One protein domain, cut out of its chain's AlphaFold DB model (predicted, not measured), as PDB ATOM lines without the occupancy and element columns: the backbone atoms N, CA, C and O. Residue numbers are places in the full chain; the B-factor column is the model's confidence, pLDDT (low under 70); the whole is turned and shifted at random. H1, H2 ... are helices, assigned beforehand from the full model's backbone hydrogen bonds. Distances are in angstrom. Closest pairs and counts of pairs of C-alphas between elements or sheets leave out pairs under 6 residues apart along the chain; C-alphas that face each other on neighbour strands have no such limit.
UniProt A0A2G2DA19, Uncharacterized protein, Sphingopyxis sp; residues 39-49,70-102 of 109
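AT A GLANCE: This is residues 39 to 49 and 70 to 102 of the 109 residues of an uncharacterized protein of Sphingopyxis sp (UniProt A0A2G2DA19). A short helix, H1, crosses one long helix, H2, and packs on its residues 73 to 82; residues 86 to 102 stick out free beyond that crossing. The 44 printed residues hold two named helices, H1 then H2, and no named strand: all helix. The whole is a rod spanning 47 by 16 by 14 A, only just extended, close to loose, with a radius of gyration of the C-alphas of 14.4 A.

HOW THE PARTS SIT: Look first at H1, residues 39 to 49, which touches H2, residues 70 to 100, closest at the C-alphas of Tyr 46 and Ala 77, 5.0 A apart. Their lines stand at a steep tilt of 59 degrees, opposite ways. In both helices every O i to N i+4 pair is within hydrogen-bond range.

IN THESE COORDINATES: Find C-alpha 39 at (-33.273, -29.576, 8.051); from there H1 runs 15.3 A to C-alpha 49. H2 runs 45.6 A from C-alpha 70 at (-49.980, -33.954, 2.780) to C-alpha 100 at (-7.908, -18.696, -6.047).

THE WHOLE: The C-alphas farthest apart, those of Thr 70 and Gly 101, are 46.9 A apart. Residues 50 to 69 are not printed; C-alphas 49 and 70 are 13.0 A apart across this cut. Residue 102 has a pLDDT under 70.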
ATOM      1  N   LYS A  39     -32.513 -29.007   9.176       95.00
ATOM      2  CA  LYS A  39     -33.273 -29.576   8.051       95.00
ATOM      3  C   LYS A  39     -34.753 -29.752   8.380       95.00
ATOM      4  O   LYS A  39     -35.598 -29.374   7.568       95.00
ATOM      5  N   ASP A  40     -35.070 -30.213   9.585       94.12
ATOM      6  CA  ASP A  40     -36.451 -30.470   9.999       94.12
ATOM      7  C   ASP A  40     -37.200 -29.159  10.252       94.12
ATOM      8  O   ASP A  40     -38.306 -28.963   9.752       94.12
ATOM      9  N   SER A  41     -36.552 -28.196  10.916       96.44
ATOM     10  CA  SER A  41     -37.099 -26.849  11.124       96.44
ATOM     11  C   SER A  41     -37.361 -26.123   9.798       96.44
ATOM     12  O   SER A  41     -38.407 -25.496   9.609       96.44
ATOM     13  N   TRP A  42     -36.435 -26.223   8.842       95.31
ATOM     14  CA  TRP A  42     -36.608 -25.647   7.510       95.31
ATOM     15  C   TRP A  42     -37.730 -26.336   6.744       95.31
ATOM     16  O   TRP A  42     -38.568 -25.644   6.170       95.31
ATOM     17  N   THR A  43     -37.788 -27.667   6.782       95.25
ATOM     18  CA  THR A  43     -38.860 -28.449   6.157       95.25
ATOM     19  C   THR A  43     -40.222 -28.055   6.729       95.25
ATOM     20  O   THR A  43     -41.113 -27.695   5.963       95.25
ATOM     21  N   ALA A  44     -40.369 -27.984   8.054       93.62
ATOM     22  CA  ALA A  44     -41.604 -27.542   8.702       93.62
ATOM     23  C   ALA A  44     -41.997 -26.109   8.299       93.62
ATOM     24  O   ALA A  44     -43.160 -25.832   7.996       93.62
ATOM     25  N   LYS A  45     -41.022 -25.194   8.216       94.62
ATOM     26  CA  LYS A  45     -41.252 -23.816   7.760       94.62
ATOM     27  C   LYS A  45     -41.720 -23.757   6.304       94.62
ATOM     28  O   LYS A  45     -42.604 -22.961   5.988       94.62
ATOM     29  N   TYR A  46     -41.123 -24.548   5.413       94.19
ATOM     30  CA  TYR A  46     -41.528 -24.611   4.007       94.19
ATOM     31  C   TYR A  46     -42.914 -25.226   3.846       94.19
ATOM     32  O   TYR A  46     -43.749 -24.650   3.153       94.19
ATOM     33  N   TYR A  47     -43.187 -26.311   4.564       92.31
ATOM     34  CA  TYR A  47     -44.497 -26.946   4.594       92.31
ATOM     35  C   TYR A  47     -45.586 -25.970   5.062       92.31
ATOM     36  O   TYR A  47     -46.576 -25.757   4.365       92.31
ATOM     37  N   GLY A  48     -45.361 -25.264   6.175       90.81
ATOM     38  CA  GLY A  48     -46.299 -24.254   6.671       90.81
ATOM     39  C   GLY A  48     -46.526 -23.085   5.703       90.81
ATOM     40  O   GLY A  48     -47.610 -22.507   5.684       90.81
ATOM     41  N   LYS A  49     -45.537 -22.728   4.872       90.31
ATOM     42  CA  LYS A  49     -45.716 -21.726   3.804       90.31
ATOM     43  C   LYS A  49     -46.580 -22.250   2.661       90.31
ATOM     44  O   LYS A  49     -47.453 -21.517   2.208       90.31
ATOM     45  N   THR A  70     -50.863 -34.273   1.646       81.62
ATOM     46  CA  THR A  70     -49.980 -33.954   2.780       81.62
ATOM     47  C   THR A  70     -48.579 -34.517   2.564       81.62
ATOM     48  O   THR A  70     -47.593 -33.810   2.770       81.62
ATOM     49  N   ALA A  71     -48.481 -35.757   2.087       83.62
ATOM     50  CA  ALA A  71     -47.204 -36.386   1.782       83.62
ATOM     51  C   ALA A  71     -46.490 -35.715   0.598       83.62
ATOM     52  O   ALA A  71     -45.266 -35.600   0.612       83.62
ATOM     53  N   HIS A  72     -47.227 -35.247  -0.412       85.50
ATOM     54  CA  HIS A  72     -46.689 -34.492  -1.540       85.50
ATOM     55  C   HIS A  72     -46.100 -33.156  -1.078       85.50
ATOM     56  O   HIS A  72     -44.942 -32.858  -1.365       85.50
ATOM     57  N   LEU A  73     -46.851 -32.391  -0.283       87.69
ATOM     58  CA  LEU A  73     -46.391 -31.119   0.274       87.69
ATOM     59  C   LEU A  73     -45.193 -31.302   1.215       87.69
ATOM     60  O   LEU A  73     -44.247 -30.520   1.163       87.69
ATOM     61  N   MET A  74     -45.181 -32.357   2.032       89.62
ATOM     62  CA  MET A  74     -44.024 -32.694   2.868       89.62
ATOM     63  C   MET A  74     -42.794 -33.065   2.030       89.62
ATOM     64  O   MET A  74     -41.693 -32.592   2.316       89.62
ATOM     65  N   ARG A  75     -42.964 -33.856   0.959       89.50
ATOM     66  CA  ARG A  75     -41.886 -34.174   0.007       89.50
ATOM     67  C   ARG A  75     -41.347 -32.908  -0.665       89.50
ATOM     68  O   ARG A  75     -40.132 -32.707  -0.699       89.50
ATOM     69  N   ALA A  76     -42.223 -32.017  -1.123       91.56
ATOM     70  CA  ALA A  76     -41.840 -30.745  -1.728       91.56
ATOM     71  C   ALA A  76     -41.095 -29.833  -0.736       91.56
ATOM     72  O   ALA A  76     -40.032 -29.296  -1.055       91.56
ATOM     73  N   ALA A  77     -41.594 -29.704   0.495       93.75
ATOM     74  CA  ALA A  77     -40.953 -28.930   1.552       93.75
ATOM     75  C   ALA A  77     -39.558 -29.469   1.907       93.75
ATOM     76  O   ALA A  77     -38.608 -28.695   2.076       93.75
ATOM     77  N   ARG A  78     -39.409 -30.799   1.955       93.19
ATOM     78  CA  ARG A  78     -38.121 -31.461   2.176       93.19
ATOM     79  C   ARG A  78     -37.154 -31.162   1.031       93.19
ATOM     80  O   ARG A  78     -36.014 -30.776   1.292       93.19
ATOM     81  N   ASN A  79     -37.609 -31.241  -0.218       95.12
ATOM     82  CA  ASN A  79     -36.793 -30.907  -1.388       95.12
ATOM     83  C   ASN A  79     -36.301 -29.455  -1.355       95.12
ATOM     84  O   ASN A  79     -35.129 -29.208  -1.631       95.12
ATOM     85  N   LEU A  80     -37.139 -28.500  -0.938       94.69
ATOM     86  CA  LEU A  80     -36.715 -27.104  -0.766       94.69
ATOM     87  C   LEU A  80     -35.620 -26.944   0.297       94.69
ATOM     88  O   LEU A  80     -34.713 -26.125   0.132       94.69
ATOM     89  N   SER A  81     -35.669 -27.732   1.375       94.38
ATOM     90  CA  SER A  81     -34.622 -27.718   2.401       94.38
ATOM     91  C   SER A  81     -33.272 -28.196   1.838       94.38
ATOM     92  O   SER A  81     -32.252 -27.536   2.053       94.38
ATOM     93  N   TYR A  82     -33.276 -29.263   1.031       95.75
ATOM     94  CA  TYR A  82     -32.086 -29.762   0.339       95.75
ATOM     95  C   TYR A  82     -31.583 -28.785  -0.723       95.75
ATOM     96  O   TYR A  82     -30.383 -28.537  -0.794       95.75
ATOM     97  N   GLN A  83     -32.473 -28.171  -1.508       95.69
ATOM     98  CA  GLN A  83     -32.091 -27.152  -2.492       95.69
ATOM     99  C   GLN A  83     -31.412 -25.956  -1.822       95.69
ATOM    100  O   GLN A  83     -30.391 -25.470  -2.302       95.69
ATOM    101  N   LYS A  84     -31.926 -25.499  -0.672       94.31
ATOM    102  CA  LYS A  84     -31.284 -24.436   0.112       94.31
ATOM    103  C   LYS A  84     -29.860 -24.825   0.521       94.31
ATOM    104  O   LYS A  84     -28.958 -23.993   0.417       94.31
ATOM    105  N   TYR A  85     -29.660 -26.059   0.979       95.75
ATOM    106  CA  TYR A  85     -28.338 -26.578   1.330       95.75
ATOM    107  C   TYR A  85     -27.408 -26.664   0.113       95.75
ATOM    108  O   TYR A  85     -26.306 -26.117   0.158       95.75
ATOM    109  N   ALA A  86     -27.870 -27.244  -0.996       95.94
ATOM    110  CA  ALA A  86     -27.110 -27.344  -2.241       95.94
ATOM    111  C   ALA A  86     -26.677 -25.962  -2.761       95.94
ATOM    112  O   ALA A  86     -25.506 -25.755  -3.073       95.94
ATOM    113  N   ASN A  87     -27.582 -24.981  -2.751       96.00
ATOM    114  CA  ASN A  87     -27.273 -23.602  -3.132       96.00
ATOM    115  C   ASN A  87     -26.222 -22.964  -2.212       96.00
ATOM    116  O   ASN A  87     -25.399 -22.168  -2.662       96.00
ATOM    117  N   ASN A  88     -26.231 -23.293  -0.917       95.19
ATOM    118  CA  ASN A  88     -25.211 -22.811   0.011       95.19
ATOM    119  C   ASN A  88     -23.833 -23.409  -0.310       95.19
ATOM    120  O   ASN A  88     -22.849 -22.676  -0.341       95.19
ATOM    121  N   LEU A  89     -23.769 -24.707  -0.623       95.62
ATOM    122  CA  LEU A  89     -22.529 -25.358  -1.060       95.62
ATOM    123  C   LEU A  89     -21.977 -24.738  -2.345       95.62
ATOM    124  O   LEU A  89     -20.812 -24.357  -2.388       95.62
ATOM    125  N   GLN A  90     -22.828 -24.532  -3.351       95.38
ATOM    126  CA  GLN A  90     -22.423 -23.889  -4.604       95.38
ATOM    127  C   GLN A  90     -21.852 -22.483  -4.381       95.38
ATOM    128  O   GLN A  90     -20.895 -22.086  -5.044       95.38
ATOM    129  N   ARG A  91     -22.410 -21.715  -3.435       94.50
ATOM    130  CA  ARG A  91     -21.883 -20.389  -3.070       94.50
ATOM    131  C   ARG A  91     -20.517 -20.476  -2.401       94.50
ATOM    132  O   ARG A  91     -19.659 -19.652  -2.707       94.50
ATOM    133  N   ILE A  92     -20.314 -21.457  -1.522       93.00
ATOM    134  CA  ILE A  92     -19.017 -21.717  -0.882       93.00
ATOM    135  C   ILE A  92     -17.972 -22.065  -1.949       93.00
ATOM    136  O   ILE A  92     -16.900 -21.461  -1.973       93.00
ATOM    137  N   ASP A  93     -18.313 -22.957  -2.879       91.62
ATOM    138  CA  ASP A  93     -17.417 -23.365  -3.962       91.62
ATOM    139  C   ASP A  93     -17.102 -22.199  -4.908       91.62
ATOM    140  O   ASP A  93     -15.949 -21.986  -5.282       91.62
ATOM    141  N   LYS A  94     -18.106 -21.387  -5.259       91.38
ATOM    142  CA  LYS A  94     -17.909 -20.182  -6.076       91.38
ATOM    143  C   LYS A  94     -17.008 -19.164  -5.374       91.38
ATOM    144  O   LYS A  94     -16.137 -18.584  -6.016       91.38
ATOM    145  N   ALA A  95     -17.180 -18.959  -4.068       90.44
ATOM    146  CA  ALA A  95     -16.321 -18.066  -3.297       90.44
ATOM    147  C   ALA A  95     -14.867 -18.560  -3.273       90.44
ATOM    148  O   ALA A  95     -13.958 -17.761  -3.489       90.44
ATOM    149  N   ALA A  96     -14.645 -19.865  -3.093       90.38
ATOM    150  CA  ALA A  96     -13.308 -20.454  -3.145       90.38
ATOM    151  C   ALA A  96     -12.647 -20.252  -4.522       90.38
ATOM    152  O   ALA A  96     -11.529 -19.746  -4.584       90.38
ATOM    153  N   LYS A  97     -13.368 -20.525  -5.620       87.81
ATOM    154  CA  LYS A  97     -12.892 -20.283  -7.000       87.81
ATOM    155  C   LYS A  97     -12.543 -18.817  -7.273       87.81
ATOM    156  O   LYS A  97     -11.573 -18.517  -7.963       87.81
ATOM    157  N   ASN A  98     -13.316 -17.885  -6.719       86.69
ATOM    158  CA  ASN A  98     -13.012 -16.459  -6.837       86.69
ATOM    159  C   ASN A  98     -11.748 -16.078  -6.046       86.69
ATOM    160  O   ASN A  98     -10.992 -15.213  -6.479       86.69
ATOM    161  N   MET A  99     -11.500 -16.714  -4.896       83.69
ATOM    162  CA  MET A  99     -10.331 -16.439  -4.052       83.69
ATOM    163  C   MET A  99      -9.015 -16.981  -4.625       83.69
ATOM    164  O   MET A  99      -7.967 -16.365  -4.386       83.69
ATOM    165  N   THR A 100      -9.065 -18.106  -5.349       81.31
ATOM    166  CA  THR A 100      -7.908 -18.696  -6.047       81.31
ATOM    167  C   THR A 100      -7.535 -17.923  -7.312       81.31
ATOM    168  O   THR A 100      -6.412 -18.035  -7.784       81.31
ATOM    169  N   GLY A 101      -8.437 -17.083  -7.834       70.50
ATOM    170  CA  GLY A 101      -8.203 -16.285  -9.041       70.50
ATOM    171  C   GLY A 101      -8.605 -16.982 -10.343       70.50
ATOM    172  O   GLY A 101      -8.595 -16.341 -11.387       70.50
ATOM    173  N   GLN A 102      -9.081 -18.231 -10.286       61.94
ATOM    174  CA  GLN A 102      -9.497 -19.001 -11.469       61.94
ATOM    175  C   GLN A 102     -10.605 -18.321 -12.290       61.94
ATOM    176  O   GLN A 102     -10.683 -18.521 -13.497       61.94
TER     177      GLN A 102